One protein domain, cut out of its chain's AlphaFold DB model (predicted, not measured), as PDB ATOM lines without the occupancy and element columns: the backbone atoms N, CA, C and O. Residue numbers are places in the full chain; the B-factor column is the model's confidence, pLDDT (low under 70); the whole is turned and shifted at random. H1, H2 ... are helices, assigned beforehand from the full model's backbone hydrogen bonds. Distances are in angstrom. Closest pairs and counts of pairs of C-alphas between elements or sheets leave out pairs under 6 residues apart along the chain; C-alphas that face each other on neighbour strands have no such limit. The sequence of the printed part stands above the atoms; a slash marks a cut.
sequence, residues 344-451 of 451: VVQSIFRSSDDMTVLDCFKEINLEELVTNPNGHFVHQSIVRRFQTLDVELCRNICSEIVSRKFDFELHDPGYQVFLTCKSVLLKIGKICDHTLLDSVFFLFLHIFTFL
ATOM      1  N   VAL A 344      46.456  -6.590  -6.769       98.69
ATOM      2  CA  VAL A 344      45.347  -5.982  -7.516       98.69
ATOM      3  C   VAL A 344      44.346  -7.064  -7.907       98.69
ATOM      4  O   VAL A 344      43.171  -6.952  -7.573       98.69
ATOM      5  N   VAL A 345      44.818  -8.161  -8.510       98.75
ATOM      6  CA  VAL A 345      43.942  -9.273  -8.915       98.75
ATOM      7  C   VAL A 345      43.269  -9.924  -7.704       98.75
ATOM      8  O   VAL A 345      42.064 -10.162  -7.724       98.75
ATOM      9  N   GLN A 346      44.000 -10.141  -6.604       98.69
ATOM     10  CA  GLN A 346      43.396 -10.612  -5.351       98.69
ATOM     11  C   GLN A 346      42.275  -9.686  -4.859       98.69
ATOM     12  O   GLN A 346      41.268 -10.177  -4.357       98.69
ATOM     13  N   SER A 347      42.433  -8.368  -4.997       98.44
ATOM     14  CA  SER A 347      41.423  -7.395  -4.565       98.44
ATOM     15  C   SER A 347      40.165  -7.429  -5.427       98.44
ATOM     16  O   SER A 347      39.077  -7.298  -4.877       98.44
ATOM     17  N   ILE A 348      40.285  -7.701  -6.732       98.50
ATOM     18  CA  ILE A 348      39.121  -7.953  -7.603       98.50
ATOM     19  C   ILE A 348      38.311  -9.129  -7.042       98.50
ATOM     20  O   ILE A 348      37.127  -8.999  -6.747       98.50
ATOM     21  N   PHE A 349      38.963 -10.265  -6.785       98.12
ATOM     22  CA  PHE A 349      38.269 -11.453  -6.275       98.12
ATOM     23  C   PHE A 349      37.724 -11.298  -4.848       98.12
ATOM     24  O   PHE A 349      36.770 -11.982  -4.484       98.12
ATOM     25  N   ARG A 350      38.302 -10.415  -4.027       96.94
ATOM     26  CA  ARG A 350      37.854 -10.186  -2.642       96.94
ATOM     27  C   ARG A 350      36.733  -9.162  -2.524       96.94
ATOM     28  O   ARG A 350      35.878  -9.329  -1.661       96.94
ATOM     29  N   SER A 351      36.770  -8.115  -3.341       94.94
ATOM     30  CA  SER A 351      35.977  -6.905  -3.109       94.94
ATOM     31  C   SER A 351      34.943  -6.631  -4.196       94.94
ATOM     32  O   SER A 351      34.060  -5.813  -3.962       94.94
ATOM     33  N   SER A 352      35.028  -7.260  -5.368       96.56
ATOM     34  CA  SER A 352      34.073  -7.022  -6.455       96.56
ATOM     35  C   SER A 352      32.783  -7.826  -6.292       96.56
ATOM     36  O   SER A 352      32.746  -8.868  -5.629       96.56
ATOM     37  N   ASP A 353      31.720  -7.339  -6.933       95.50
ATOM     38  CA  ASP A 353      30.442  -8.040  -7.020       95.50
ATOM     39  C   ASP A 353      30.566  -9.370  -7.784       95.50
ATOM     40  O   ASP A 353      31.512  -9.601  -8.542       95.50
ATOM     41  N   ASP A 354      29.593 -10.250  -7.564       96.19
ATOM     42  CA  ASP A 354      29.583 -11.621  -8.077       96.19
ATOM     43  C   ASP A 354      29.700 -11.686  -9.610       96.19
ATOM     44  O   ASP A 354      30.460 -12.500 -10.135       96.19
ATOM     45  N   MET A 355      29.021 -10.791 -10.337       95.62
ATOM     46  CA  MET A 355      29.058 -10.774 -11.803       95.62
ATOM     47  C   MET A 355      30.433 -10.368 -12.325       95.62
ATOM     48  O   MET A 355      30.960 -11.007 -13.237       95.62
ATOM     49  N   THR A 356      31.038  -9.345 -11.721       96.38
ATOM     50  CA  THR A 356      32.405  -8.927 -12.046       96.38
ATOM     51  C   THR A 356      33.409 -10.050 -11.769       96.38
ATOM     52  O   THR A 356      34.281 -10.315 -12.595       96.38
ATOM     53  N   VAL A 357      33.266 -10.764 -10.645       97.62
ATOM     54  CA  VAL A 357      34.130 -11.902 -10.298       97.62
ATOM     55  C   VAL A 357      34.035 -13.027 -11.328       97.62
ATOM     56  O   VAL A 357      35.071 -13.504 -11.797       97.62
ATOM     57  N   LEU A 358      32.818 -13.447 -11.688       96.88
ATOM     58  CA  LEU A 358      32.600 -14.508 -12.676       96.88
ATOM     59  C   LEU A 358      33.180 -14.141 -14.040       96.88
ATOM     60  O   LEU A 358      33.729 -14.992 -14.736       96.88
ATOM     61  N   ASP A 359      33.075 -12.873 -14.428       96.75
ATOM     62  CA  ASP A 359      33.603 -12.409 -15.701       96.75
ATOM     63  C   ASP A 359      35.136 -12.350 -15.712       96.75
ATOM     64  O   ASP A 359      35.762 -12.862 -16.639       96.75
ATOM     65  N   CYS A 360      35.754 -11.825 -14.649       97.88
ATOM     66  CA  CYS A 360      37.209 -11.812 -14.489       97.88
ATOM     67  C   CYS A 360      37.815 -13.219 -14.389       97.88
ATOM     68  O   CYS A 360      38.936 -13.437 -14.847       97.88
ATOM     69  N   PHE A 361      37.090 -14.181 -13.809       97.94
ATOM     70  CA  PHE A 361      37.550 -15.565 -13.687       97.94
ATOM     71  C   PHE A 361      37.808 -16.232 -15.047       97.94
ATOM     72  O   PHE A 361      38.715 -17.052 -15.148       97.94
ATOM     73  N   LYS A 362      37.094 -15.832 -16.109       97.12
ATOM     74  CA  LYS A 362      37.252 -16.396 -17.466       97.12
ATOM     75  C   LYS A 362      38.646 -16.197 -18.064       97.12
ATOM     76  O   LYS A 362      39.024 -16.929 -18.971       97.12
ATOM     77  N   GLU A 363      39.404 -15.209 -17.590       96.88
ATOM     78  CA  GLU A 363      40.778 -14.969 -18.044       96.88
ATOM     79  C   GLU A 363      41.813 -15.816 -17.298       96.88
ATOM     80  O   GLU A 363      42.976 -15.844 -17.693       96.88
ATOM     81  N   ILE A 364      41.432 -16.462 -16.194       97.50
ATOM     82  CA  ILE A 364      42.378 -17.097 -15.285       97.50
ATOM     83  C   ILE A 364      42.541 -18.578 -15.617       97.50
ATOM     84  O   ILE A 364      41.598 -19.360 -15.540       97.50
ATOM     85  N   ASN A 365      43.783 -18.980 -15.876       96.81
ATOM     86  CA  ASN A 365      44.190 -20.377 -15.879       96.81
ATOM     87  C   ASN A 365      44.718 -20.754 -14.487       96.81
ATOM     88  O   ASN A 365      45.836 -20.380 -14.127       96.81
ATOM     89  N   LEU A 366      43.913 -21.464 -13.693       96.31
ATOM     90  CA  LEU A 366      44.268 -21.816 -12.314       96.31
ATOM     91  C   LEU A 366      45.528 -22.680 -12.227       96.31
ATOM     92  O   LEU A 366      46.348 -22.434 -11.345       96.31
ATOM     93  N   GLU A 367      45.721 -23.615 -13.158       93.94
ATOM     94  CA  GLU A 367      46.863 -24.539 -13.160       93.94
ATOM     95  C   GLU A 367      48.199 -23.784 -13.207       93.94
ATOM     96  O   GLU A 367      49.116 -24.048 -12.431       93.94
ATOM     97  N   GLU A 368      48.284 -22.751 -14.049       95.31
ATOM     98  CA  GLU A 368      49.474 -21.902 -14.173       95.31
ATOM     99  C   GLU A 368      49.791 -21.080 -12.912       95.31
ATOM    100  O   GLU A 368      50.899 -20.552 -12.772       95.31
ATOM    101  N   LEU A 369      48.824 -20.910 -12.007       97.31
ATOM    102  CA  LEU A 369      49.002 -20.133 -10.784       97.31
ATOM    103  C   LEU A 369      49.524 -20.972  -9.618       97.31
ATOM    104  O   LEU A 369      50.170 -20.404  -8.738       97.31
ATOM    105  N   VAL A 370      49.264 -22.283  -9.600       95.94
ATOM    106  CA  VAL A 370      49.478 -23.149  -8.425       95.94
ATOM    107  C   VAL A 370      50.923 -23.101  -7.935       95.94
ATOM    108  O   VAL A 370      51.180 -22.871  -6.756       95.94
ATOM    109  N   THR A 371      51.874 -23.269  -8.850       94.19
ATOM    110  CA  THR A 371      53.310 -23.304  -8.541       94.19
ATOM    111  C   THR A 371      53.987 -21.943  -8.707       94.19
ATOM    112  O   THR A 371      55.185 -21.807  -8.454       94.19
ATOM    113  N   ASN A 372      53.242 -20.903  -9.099       96.75
ATOM    114  CA  ASN A 372      53.806 -19.578  -9.303       96.75
ATOM    115  C   ASN A 372      54.040 -18.846  -7.960       96.75
ATOM    116  O   ASN A 372      53.110 -18.739  -7.150       96.75
ATOM    117  N   PRO A 373      55.223 -18.236  -7.738       96.38
ATOM    118  CA  PRO A 373      55.543 -17.536  -6.489       96.38
ATOM    119  C   PRO A 373      54.579 -16.409  -6.096       96.38
ATOM    120  O   PRO A 373      54.426 -16.139  -4.913       96.38
ATOM    121  N   ASN A 374      53.904 -15.769  -7.055       97.81
ATOM    122  CA  ASN A 374      52.884 -14.746  -6.790       97.81
ATOM    123  C   ASN A 374      51.464 -15.266  -7.072       97.81
ATOM    124  O   ASN A 374      50.523 -14.968  -6.335       97.81
ATOM    125  N   GLY A 375      51.318 -16.063  -8.134       97.94
ATOM    126  CA  GLY A 375      50.037 -16.567  -8.624       97.94
ATOM    127  C   GLY A 375      49.286 -17.417  -7.608       97.94
ATOM    128  O   GLY A 375      48.060 -17.325  -7.531       97.94
ATOM    129  N   HIS A 376      49.996 -18.159  -6.759       97.88
ATOM    130  CA  HIS A 376      49.360 -19.012  -5.760       97.88
ATOM    131  C   HIS A 376      48.462 -18.219  -4.789       97.88
ATOM    132  O   HIS A 376      47.397 -18.698  -4.401       97.88
ATOM    133  N   PHE A 377      48.804 -16.967  -4.459       98.44
ATOM    134  CA  PHE A 377      47.954 -16.097  -3.635       98.44
ATOM    135  C   PHE A 377      46.646 -15.697  -4.337       98.44
ATOM    136  O   PHE A 377      45.597 -15.559  -3.692       98.44
ATOM    137  N   VAL A 378      46.691 -15.520  -5.662       98.56
ATOM    138  CA  VAL A 378      45.502 -15.260  -6.485       98.56
ATOM    139  C   VAL A 378      44.626 -16.506  -6.525       98.56
ATOM    140  O   VAL A 378      43.442 -16.402  -6.212       98.56
ATOM    141  N   HIS A 379      45.208 -17.685  -6.776       98.44
ATOM    142  CA  HIS A 379      44.483 -18.959  -6.738       98.44
ATOM    143  C   HIS A 379      43.759 -19.151  -5.400       98.44
ATOM    144  O   HIS A 379      42.567 -19.452  -5.360       98.44
ATOM    145  N   GLN A 380      44.449 -18.936  -4.278       98.19
ATOM    146  CA  GLN A 380      43.831 -19.028  -2.955       98.19
ATOM    147  C   GLN A 380      42.680 -18.030  -2.769       98.19
ATOM    148  O   GLN A 380      41.689 -18.349  -2.115       98.19
ATOM    149  N   SER A 381      42.801 -16.818  -3.316       98.12
ATOM    150  CA  SER A 381      41.748 -15.801  -3.220       98.12
ATOM    151  C   SER A 381      40.527 -16.168  -4.065       98.12
ATOM    152  O   SER A 381      39.408 -16.001  -3.589       98.12
ATOM    153  N   ILE A 382      40.736 -16.748  -5.250       98.38
ATOM    154  CA  ILE A 382      39.668 -17.310  -6.086       98.38
ATOM    155  C   ILE A 382      38.962 -18.434  -5.333       98.38
ATOM    156  O   ILE A 382      37.760 -18.351  -5.113       98.38
ATOM    157  N   VAL A 383      39.693 -19.436  -4.842       97.62
ATOM    158  CA  VAL A 383      39.099 -20.560  -4.102       97.62
ATOM    159  C   VAL A 383      38.257 -20.075  -2.918       97.62
ATOM    160  O   VAL A 383      37.123 -20.516  -2.746       97.62
ATOM    161  N   ARG A 384      38.768 -19.116  -2.132       96.50
ATOM    162  CA  ARG A 384      38.023 -18.522  -1.008       96.50
ATOM    163  C   ARG A 384      36.764 -17.781  -1.460       96.50
ATOM    164  O   ARG A 384      35.760 -17.851  -0.763       96.50
ATOM    165  N   ARG A 385      36.796 -17.087  -2.602       96.12
ATOM    166  CA  ARG A 385      35.623 -16.389  -3.149       96.12
ATOM    167  C   ARG A 385      34.576 -17.363  -3.683       96.12
ATOM    168  O   ARG A 385      33.389 -17.207  -3.409       96.12
ATOM    169  N   PHE A 386      35.016 -18.388  -4.404       96.69
ATOM    170  CA  PHE A 386      34.143 -19.403  -4.988       96.69
ATOM    171  C   PHE A 386      33.536 -20.322  -3.928       96.69
ATOM    172  O   PHE A 386      32.452 -20.841  -4.144       96.69
ATOM    173  N   GLN A 387      34.140 -20.418  -2.737       94.31
ATOM    174  CA  GLN A 387      33.532 -21.105  -1.596       94.31
ATOM    175  C   GLN A 387      32.108 -20.601  -1.287       94.31
ATOM    176  O   GLN A 387      31.293 -21.377  -0.800       94.31
ATOM    177  N   THR A 388      31.805 -19.325  -1.548       93.06
ATOM    178  CA  THR A 388      30.460 -18.759  -1.348       93.06
ATOM    179  C   THR A 388      29.723 -18.470  -2.650       93.06
ATOM    180  O   THR A 388      28.500 -18.456  -2.649       93.06
ATOM    181  N   LEU A 389      30.451 -18.191  -3.733       94.56
ATOM    182  CA  LEU A 389      29.870 -17.787  -5.014       94.56
ATOM    183  C   LEU A 389      29.385 -18.981  -5.851       94.56
ATOM    184  O   LEU A 389      28.301 -18.928  -6.417       94.56
ATOM    185  N   ASP A 390      30.178 -20.051  -5.917       95.06
ATOM    186  CA  ASP A 390      29.861 -21.269  -6.665       95.06
ATOM    187  C   ASP A 390      30.542 -22.461  -5.981       95.06
ATOM    188  O   ASP A 390      31.711 -22.793  -6.221       95.06
ATOM    189  N   VAL A 391      29.796 -23.075  -5.061       93.69
ATOM    190  CA  VAL A 391      30.287 -24.148  -4.187       93.69
ATOM    191  C   VAL A 391      30.691 -25.385  -4.988       93.69
ATOM    192  O   VAL A 391      31.638 -26.072  -4.601       93.69
ATOM    193  N   GLU A 392      29.990 -25.686  -6.080       93.75
ATOM    194  CA  GLU A 392      30.259 -26.868  -6.898       93.75
ATOM    195  C   GLU A 392      31.561 -26.698  -7.677       93.75
ATOM    196  O   GLU A 392      32.456 -27.541  -7.568       93.75
ATOM    197  N   LEU A 393      31.730 -25.563  -8.358       94.44
ATOM    198  CA  LEU A 393      32.985 -25.235  -9.027       94.44
ATOM    199  C   LEU A 393      34.150 -25.177  -8.030       94.44
ATOM    200  O   LEU A 393      35.217 -25.736  -8.287       94.44
ATOM    201  N   CYS A 394      33.941 -24.574  -6.854       96.38
ATOM    202  CA  CYS A 394      34.939 -24.545  -5.787       96.38
ATOM    203  C   CYS A 394      35.343 -25.956  -5.333       96.38
ATOM    204  O   CYS A 394      36.537 -26.244  -5.193       96.38
ATOM    205  N   ARG A 395      34.364 -26.851  -5.128       94.50
ATOM    206  CA  ARG A 395      34.600 -28.252  -4.756       94.50
ATOM    207  C   ARG A 395      35.417 -28.969  -5.825       94.50
ATOM    208  O   ARG A 395      36.354 -29.680  -5.464       94.50
ATOM    209  N   ASN A 396      35.103 -28.760  -7.102       94.81
ATOM    210  CA  ASN A 396      35.811 -29.385  -8.220       94.81
ATOM    211  C   ASN A 396      37.277 -28.932  -8.273       94.81
ATOM    212  O   ASN A 396      38.167 -29.778  -8.207       94.81
ATOM    213  N   ILE A 397      37.524 -27.614  -8.247       95.44
ATOM    214  CA  ILE A 397      38.878 -27.033  -8.211       95.44
ATOM    215  C   ILE A 397      39.678 -27.603  -7.035       95.44
ATOM    216  O   ILE A 397      40.813 -28.052  -7.186       95.44
ATOM    217  N   CYS A 398      39.098 -27.599  -5.832       96.12
ATOM    218  CA  CYS A 398      39.828 -28.057  -4.657       96.12
ATOM    219  C   CYS A 398      40.092 -29.568  -4.676       96.12
ATOM    220  O   CYS A 398      41.146 -29.991  -4.205       96.12
ATOM    221  N   SER A 399      39.157 -30.374  -5.190       94.44
ATOM    222  CA  SER A 399      39.313 -31.834  -5.276       94.44
ATOM    223  C   SER A 399      40.429 -32.218  -6.245       94.44
ATOM    224  O   SER A 399      41.214 -33.112  -5.934       94.44
ATOM    225  N   GLU A 400      40.548 -31.501  -7.364       94.75
ATOM    226  CA  GLU A 400      41.629 -31.678  -8.337       94.75
ATOM    227  C   GLU A 400      43.008 -31.367  -7.739       94.75
ATOM    228  O   GLU A 400      43.936 -32.164  -7.857       94.75
ATOM    229  N   ILE A 401      43.147 -30.251  -7.019       94.69
ATOM    230  CA  ILE A 401      44.417 -29.911  -6.362       94.69
ATOM    231  C   ILE A 401      44.780 -30.937  -5.276       94.69
ATOM    232  O   ILE A 401      45.945 -31.307  -5.125       94.69
ATOM    233  N   VAL A 402      43.800 -31.401  -4.493       93.75
ATOM    234  CA  VAL A 402      44.045 -32.347  -3.393       93.75
ATOM    235  C   VAL A 402      44.404 -33.746  -3.899       93.75
ATOM    236  O   VAL A 402      45.260 -34.390  -3.288       93.75
ATOM    237  N   SER A 403      43.816 -34.210  -5.008       92.88
ATOM    238  CA  SER A 403      44.162 -35.509  -5.607       92.88
ATOM    239  C   SER A 403      45.599 -35.543  -6.141       92.88
ATOM    240  O   SER A 403      46.230 -36.598  -6.151       92.88
ATOM    241  N   ARG A 404      46.152 -34.373  -6.481       92.62
ATOM    242  CA  ARG A 404      47.518 -34.165  -6.978       92.62
ATOM    243  C   ARG A 404      48.513 -33.746  -5.892       92.62
ATOM    244  O   ARG A 404      49.522 -33.115  -6.185       92.62
ATOM    245  N   LYS A 405      48.276 -34.107  -4.620       89.31
ATOM    246  CA  LYS A 405      49.150 -33.753  -3.475       89.31
ATOM    247  C   LYS A 405      50.644 -33.913  -3.781       89.31
ATOM    248  O   LYS A 405      51.425 -33.014  -3.477       89.31
ATOM    249  N   PHE A 406      51.030 -35.056  -4.348       91.50
ATOM    250  CA  PHE A 406      52.433 -35.392  -4.598       91.50
ATOM    251  C   PHE A 406      53.096 -34.481  -5.642       91.50
ATOM    252  O   PHE A 406      54.297 -34.248  -5.539       91.50
ATOM    253  N   ASP A 407      52.326 -33.894  -6.564       90.06
ATOM    254  CA  ASP A 407      52.829 -32.941  -7.562       90.06
ATOM    255  C   ASP A 407      53.262 -31.617  -6.914       90.06
ATOM    256  O   ASP A 407      54.098 -30.896  -7.455       90.06
ATOM    257  N   PHE A 408      52.698 -31.277  -5.750       89.69
ATOM    258  CA  PHE A 408      52.872 -29.970  -5.109       89.69
ATOM    259  C   PHE A 408      53.642 -30.016  -3.788       89.69
ATOM    260  O   PHE A 408      54.049 -28.971  -3.289       89.69
ATOM    261  N   GLU A 409      53.859 -31.203  -3.217       82.94
ATOM    262  CA  GLU A 409      54.469 -31.388  -1.892       82.94
ATOM    263  C   GLU A 409      55.904 -30.845  -1.794       82.94
ATOM    264  O   GLU A 409      56.337 -30.462  -0.711       82.94
ATOM    265  N   LEU A 410      56.612 -30.752  -2.923       86.94
ATOM    266  CA  LEU A 410      57.980 -30.226  -3.008       86.94
ATOM    267  C   LEU A 410      58.056 -28.775  -3.520       86.94
ATOM    268  O   LEU A 410      59.150 -28.240  -3.695       86.94
ATOM    269  N   HIS A 411      56.914 -28.129  -3.772       89.69
ATOM    270  CA  HIS A 411      56.841 -26.751  -4.255       89.69
ATOM    271  C   HIS A 411      56.157 -25.865  -3.215       89.69
ATOM    272  O   HIS A 411      54.939 -25.935  -3.082       89.69
ATOM    273  N   ASP A 412      56.896 -24.976  -2.537       93.19
ATOM    274  CA  ASP A 412      56.329 -24.121  -1.477       93.19
ATOM    275  C   ASP A 412      55.018 -23.415  -1.890       93.19
ATOM    276  O   ASP A 412      54.033 -23.540  -1.157       93.19
ATOM    277  N   PRO A 413      54.914 -22.747  -3.066       94.81
ATOM    278  CA  PRO A 413      53.652 -22.141  -3.504       94.81
ATOM    279  C   PRO A 413      52.529 -23.170  -3.686       94.81
ATOM    280  O   PRO A 413      51.421 -22.976  -3.181       94.81
ATOM    281  N   GLY A 414      52.829 -24.288  -4.355       95.75
ATOM    282  CA  GLY A 414      51.861 -25.344  -4.644       95.75
ATOM    283  C   GLY A 414      51.343 -26.007  -3.373       95.75
ATOM    284  O   GLY A 414      50.136 -26.198  -3.217       95.75
ATOM    285  N   TYR A 415      52.227 -26.268  -2.410       96.31
ATOM    286  CA  TYR A 415      51.860 -26.814  -1.110       96.31
ATOM    287  C   TYR A 415      50.918 -25.874  -0.340       96.31
ATOM    288  O   TYR A 415      49.940 -26.326   0.257       96.31
ATOM    289  N   GLN A 416      51.127 -24.553  -0.410       96.81
ATOM    290  CA  GLN A 416      50.208 -23.577   0.191       96.81
ATOM    291  C   GLN A 416      48.822 -23.572  -0.478       96.81
ATOM    292  O   GLN A 416      47.799 -23.425   0.206       96.81
ATOM    293  N   VAL A 417      48.755 -23.742  -1.805       96.75
ATOM    294  CA  VAL A 417      47.471 -23.924  -2.508       96.75
ATOM    295  C   VAL A 417      46.795 -25.212  -2.056       96.75
ATOM    296  O   VAL A 417      45.630 -25.162  -1.663       96.75
ATOM    297  N   PHE A 418      47.527 -26.328  -2.008       96.69
ATOM    298  CA  PHE A 418      47.029 -27.612  -1.510       96.69
ATOM    299  C   PHE A 418      46.416 -27.490  -0.110       96.69
ATOM    300  O   PHE A 418      45.276 -27.907   0.105       96.69
ATOM    301  N   LEU A 419      47.124 -26.865   0.837       96.06
ATOM    302  CA  LEU A 419      46.615 -26.657   2.195       96.06
ATOM    303  C   LEU A 419      45.332 -25.817   2.208       96.06
ATOM    304  O   LEU A 419      44.394 -26.130   2.947       96.06
ATOM    305  N   THR A 420      45.263 -24.778   1.371       96.69
ATOM    306  CA  THR A 420      44.062 -23.944   1.240       96.69
ATOM    307  C   THR A 420      42.889 -24.747   0.678       96.69
ATOM    308  O   THR A 420      41.814 -24.733   1.274       96.69
ATOM    309  N   CYS A 421      43.088 -25.489  -0.413       96.00
ATOM    310  CA  CYS A 421      42.064 -26.332  -1.032       96.00
ATOM    311  C   CYS A 421      41.573 -27.430  -0.081       96.00
ATOM    312  O   CYS A 421      40.366 -27.599   0.085       96.00
ATOM    313  N   LYS A 422      42.481 -28.111   0.632       94.94
ATOM    314  CA  LYS A 422      42.131 -29.090   1.670       94.94
ATOM    315  C   LYS A 422      41.283 -28.457   2.775       94.94
ATOM    316  O   LYS A 422      40.260 -29.014   3.165       94.94
ATOM    317  N   SER A 423      41.684 -27.284   3.271       95.31
ATOM    318  CA  SER A 423      40.930 -26.544   4.292       95.31
ATOM    319  C   SER A 423      39.530 -26.162   3.804       95.31
ATOM    320  O   SER A 423      38.558 -26.296   4.544       95.31
ATOM    321  N   VAL A 424      39.410 -25.718   2.552       95.06
ATOM    322  CA  VAL A 424      38.127 -25.328   1.957       95.06
ATOM    323  C   VAL A 424      37.225 -26.538   1.722       95.06
ATOM    324  O   VAL A 424      36.056 -26.467   2.093       95.06
ATOM    325  N   LEU A 425      37.743 -27.674   1.246       92.88
ATOM    326  CA  LEU A 425      36.963 -28.915   1.150       92.88
ATOM    327  C   LEU A 425      36.439 -29.377   2.506       92.88
ATOM    328  O   LEU A 425      35.281 -29.759   2.591       92.88
ATOM    329  N   LEU A 426      37.240 -29.291   3.572       90.81
ATOM    330  CA  LEU A 426      36.773 -29.619   4.924       90.81
ATOM    331  C   LEU A 426      35.650 -28.682   5.394       90.81
ATOM    332  O   LEU A 426      34.748 -29.105   6.112       90.81
ATOM    333  N   LYS A 427      35.682 -27.405   4.991       89.75
ATOM    334  CA  LYS A 427      34.605 -26.449   5.291       89.75
ATOM    335  C   LYS A 427      33.345 -26.728   4.475       89.75
ATOM    336  O   LYS A 427      32.257 -26.652   5.030       89.75
ATOM    337  N   ILE A 428      33.492 -27.061   3.193       86.69
ATOM    338  CA  ILE A 428      32.377 -27.438   2.313       86.69
ATOM    339  C   ILE A 428      31.761 -28.771   2.780       86.69
ATOM    340  O   ILE A 428      30.544 -28.898   2.819       86.69
ATOM    341  N   GLY A 429      32.596 -29.729   3.196       72.25
ATOM    342  CA  GLY A 429      32.234 -31.067   3.684       72.25
ATOM    343  C   GLY A 429      31.717 -31.127   5.126       72.25
ATOM    344  O   GLY A 429      31.279 -32.184   5.565       72.25
ATOM    345  N   LYS A 430      31.661 -29.997   5.851       52.72
ATOM    346  CA  LYS A 430      30.840 -29.871   7.075       52.72
ATOM    347  C   LYS A 430      29.331 -29.776   6.794       52.72
ATOM    348  O   LYS A 430      28.542 -29.627   7.722       52.72
ATOM    349  N   ILE A 431      28.931 -29.959   5.537       48.12
ATOM    350  CA  ILE A 431      27.713 -30.675   5.163       48.12
ATOM    351  C   ILE A 431      28.181 -31.868   4.306       48.12
ATOM    352  O   ILE A 431      28.789 -31.661   3.259       48.12
ATOM    353  N   CYS A 432      27.901 -33.090   4.778       38.31
ATOM    354  CA  CYS A 432      28.244 -34.409   4.208       38.31
ATOM    355  C   CYS A 432      29.567 -35.063   4.654       38.31
ATOM    356  O   CYS A 432      30.387 -35.456   3.827       38.31
ATOM    357  N   ASP A 433      29.671 -35.366   5.948       37.25
ATOM    358  CA  ASP A 433      30.571 -36.397   6.498       37.25
ATOM    359  C   ASP A 433      29.982 -37.826   6.346       37.25
ATOM    360  O   ASP A 433      30.097 -38.668   7.234       37.25
ATOM    361  N   HIS A 434      29.306 -38.120   5.222       38.97
ATOM    362  CA  HIS A 434      28.707 -39.445   4.981       38.97
ATOM    363  C   HIS A 434      29.055 -40.112   3.643       38.97
ATOM    364  O   HIS A 434      28.900 -41.319   3.542       38.97
ATOM    365  N   THR A 435      29.606 -39.429   2.635       41.28
ATOM    366  CA  THR A 435      29.784 -40.060   1.303       41.28
ATOM    367  C   THR A 435      31.212 -40.489   0.953       41.28
ATOM    368  O   THR A 435      31.413 -41.190  -0.038       41.28
ATOM    369  N   LEU A 436      32.211 -40.143   1.773       42.06
ATOM    370  CA  LEU A 436      33.602 -40.593   1.587       42.06
ATOM    371  C   LEU A 436      33.961 -41.836   2.413       42.06
ATOM    372  O   LEU A 436      34.924 -42.526   2.086       42.06
ATOM    373  N   LEU A 437      33.161 -42.168   3.430       41.47
ATOM    374  CA  LEU A 437      33.258 -43.456   4.115       41.47
ATOM    375  C   LEU A 437      32.549 -44.560   3.323       41.47
ATOM    376  O   LEU A 437      33.108 -45.642   3.210       41.47
ATOM    377  N   ASP A 438      31.422 -44.288   2.662       40.22
ATOM    378  CA  ASP A 438      30.662 -45.339   1.970       40.22
ATOM    379  C   ASP A 438      31.383 -45.935   0.753       40.22
ATOM    380  O   ASP A 438      31.265 -47.129   0.496       40.22
ATOM    381  N   SER A 439      32.199 -45.165   0.032       40.06
ATOM    382  CA  SER A 439      32.915 -45.674  -1.150       40.06
ATOM    383  C   SER A 439      34.142 -46.529  -0.797       40.06
ATOM    384  O   SER A 439      34.458 -47.471  -1.522       40.06
ATOM    385  N   VAL A 440      34.791 -46.278   0.346       45.56
ATOM    386  CA  VAL A 440      35.895 -47.119   0.851       45.56
ATOM    387  C   VAL A 440      35.360 -48.296   1.677       45.56
ATOM    388  O   VAL A 440      35.929 -49.386   1.622       45.56
ATOM    389  N   PHE A 441      34.226 -48.131   2.369       42.81
ATOM    390  CA  PHE A 441      33.588 -49.207   3.132       42.81
ATOM    391  C   PHE A 441      32.891 -50.231   2.223       42.81
ATOM    392  O   PHE A 441      33.003 -51.424   2.488       42.81
ATOM    393  N   PHE A 442      32.274 -49.828   1.101       41.69
ATOM    394  CA  PHE A 442      31.736 -50.790   0.123       41.69
ATOM    395  C   PHE A 442      32.831 -51.579  -0.604       41.69
ATOM    396  O   PHE A 442      32.636 -52.764  -0.885       41.69
ATOM    397  N   LEU A 443      33.996 -50.969  -0.851       40.91
ATOM    398  CA  LEU A 443      35.137 -51.669  -1.442       40.91
ATOM    399  C   LEU A 443      35.756 -52.675  -0.454       40.91
ATOM    400  O   LEU A 443      36.132 -53.773  -0.857       40.91
ATOM    401  N   PHE A 444      35.790 -52.355   0.846       42.38
ATOM    402  CA  PHE A 444      36.226 -53.296   1.884       42.38
ATOM    403  C   PHE A 444      35.197 -54.402   2.178       42.38
ATOM    404  O   PHE A 444      35.590 -55.537   2.442       42.38
ATOM    405  N   LEU A 445      33.892 -54.122   2.075       39.75
ATOM    406  CA  LEU A 445      32.845 -55.121   2.327       39.75
ATOM    407  C   LEU A 445      32.715 -56.148   1.189       39.75
ATOM    408  O   LEU A 445      32.441 -57.314   1.465       39.75
ATOM    409  N   HIS A 446      32.966 -55.757  -0.067       37.56
ATOM    410  CA  HIS A 446      33.022 -56.694  -1.203       37.56
ATOM    411  C   HIS A 446      34.247 -57.620  -1.176       37.56
ATOM    412  O   HIS A 446      34.163 -58.753  -1.644       37.56
ATOM    413  N   ILE A 447      35.372 -57.183  -0.601       42.16
ATOM    414  CA  ILE A 447      36.577 -58.024  -0.489       42.16
ATOM    415  C   ILE A 447      36.420 -59.092   0.610       42.16
ATOM    416  O   ILE A 447      37.011 -60.162   0.507       42.16
ATOM    417  N   PHE A 448      35.564 -58.863   1.613       40.59
ATOM    418  CA  PHE A 448      35.287 -59.829   2.688       40.59
ATOM    419  C   PHE A 448      34.058 -60.727   2.463       40.59
ATOM    420  O   PHE A 448      33.762 -61.558   3.313       40.59
ATOM    421  N   THR A 449      33.349 -60.600   1.337       41.75
ATOM    422  CA  THR A 449      32.254 -61.525   0.964       41.75
ATOM    423  C   THR A 449      32.658 -62.586  -0.070       41.75
ATOM    424  O   THR A 449      31.823 -63.395  -0.466       41.75
ATOM    425  N   PHE A 450      33.933 -62.622  -0.476       43.53
ATOM    426  CA  PHE A 450      34.496 -63.592  -1.433       43.53
ATOM    427  C   PHE A 450      35.748 -64.341  -0.920       43.53
ATOM    428  O   PHE A 450      36.429 -65.013  -1.696       43.53
ATOM    429  N   LEU A 451      36.013 -64.263   0.385       37.97
ATOM    430  CA  LEU A 451      36.915 -65.125   1.160       37.97
ATOM    431  C   LEU A 451      36.086 -65.827   2.233       37.97
ATOM    432  O   LEU A 451      36.392 -67.005   2.520       37.97
TER     433      LEU A 451
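AT A GLANCE: This is residues 344 to 451 of the 451 residues of the protein "(rape) hypothetical protein" of Brassica napus (UniProt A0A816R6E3). Three longer helices make the core of a compact body: H4 and H7 lie side by side, H5 crosses both, and their centres form a triangle. H1 packs along H4 on the side away from H7, H2 sits near H1 and H4, and the short H3 and H6 sit by the first part of H7, while residues 430 to 451, with H8, stick out as a long arm. The printed part has 108 residues, with eight named helices in the order H1 to H8 and no named strand; its class is all helix. The whole is loose, with a radius of gyration of the C-alphas of 16.7 A, and elongated, spanning 60 by 31 by 20 A, the arm making the length.

IN THESE COORDINATES: H1 runs from residue 344, with its C-alpha at (45.347, -5.982, -7.516), to 351, and H2 holds residues 354 to 361. H3, residues 367 to 370, comes before H4, residues 375 to 389, which is 20.5 A long. H5 holds residues 391 to 403 and is 18.0 A long; H6 holds residues 405 to 408. H7, the longest, runs 24.5 A from residue 412, with its C-alpha at (56.329, -24.121, -1.477), to 428. H8, residues 435 to 447, is 19.3 A long and ends at C-alpha 447, (36.577, -58.024, -0.489).

HOW THE PARTS SIT: H4 and H7 are the hubs, touching four helices each. They touch each other at a shallow tilt of 8 degrees, the same way, closest at the C-alphas of His 376 and Pro 413, 5.8 A. H5 touches H7 at a steep tilt of 47 degrees, opposite ways, with the C-alphas of Cys 398 and Cys 421 closest at 4.6 A. H4 and H5 form a helical hairpin; residues 383 to 387 of H4 touch residues 393 to 398 of H5, closest at the C-alphas of Phe 386 and Cys 394, 5.3 A. H1 touches H4 at a shallow tilt of 17 degrees, the same way, with the C-alphas of Gln 346 and Val 378 closest at 5.2 A. H2 is close to H1 but not clearly touching, the C-alphas of Phe 349 and Val 357 being closest at 5.8 A. H3 and H4 touch only at the corner, with the C-alphas of Leu 369 and Gly 375 closest at 4.3 A. H6 touches H7 at residues 414 to 418 alone, closest at the C-alphas of Phe 408 and Gly 414, 4.8 A. H8 is apart from H7, for instance. Every O i to N i+4 pair is within hydrogen-bond range in H1, H2, H5 and H7; H4 has 10 of 11, H8 has 5 of 9, and H3 and H6 are too short for such a pair.

THE WHOLE: The C-alphas farthest apart are those of Val 344 and Leu 451, the chain's last residue, at 60.4 A. Without the free residues 430 to 451, the body spans 35 by 29 by 17 A. The printed part has no cut, and no link is long. Mean pLDDT of the printed part is 84.2; residues 430 to 451 are under 70.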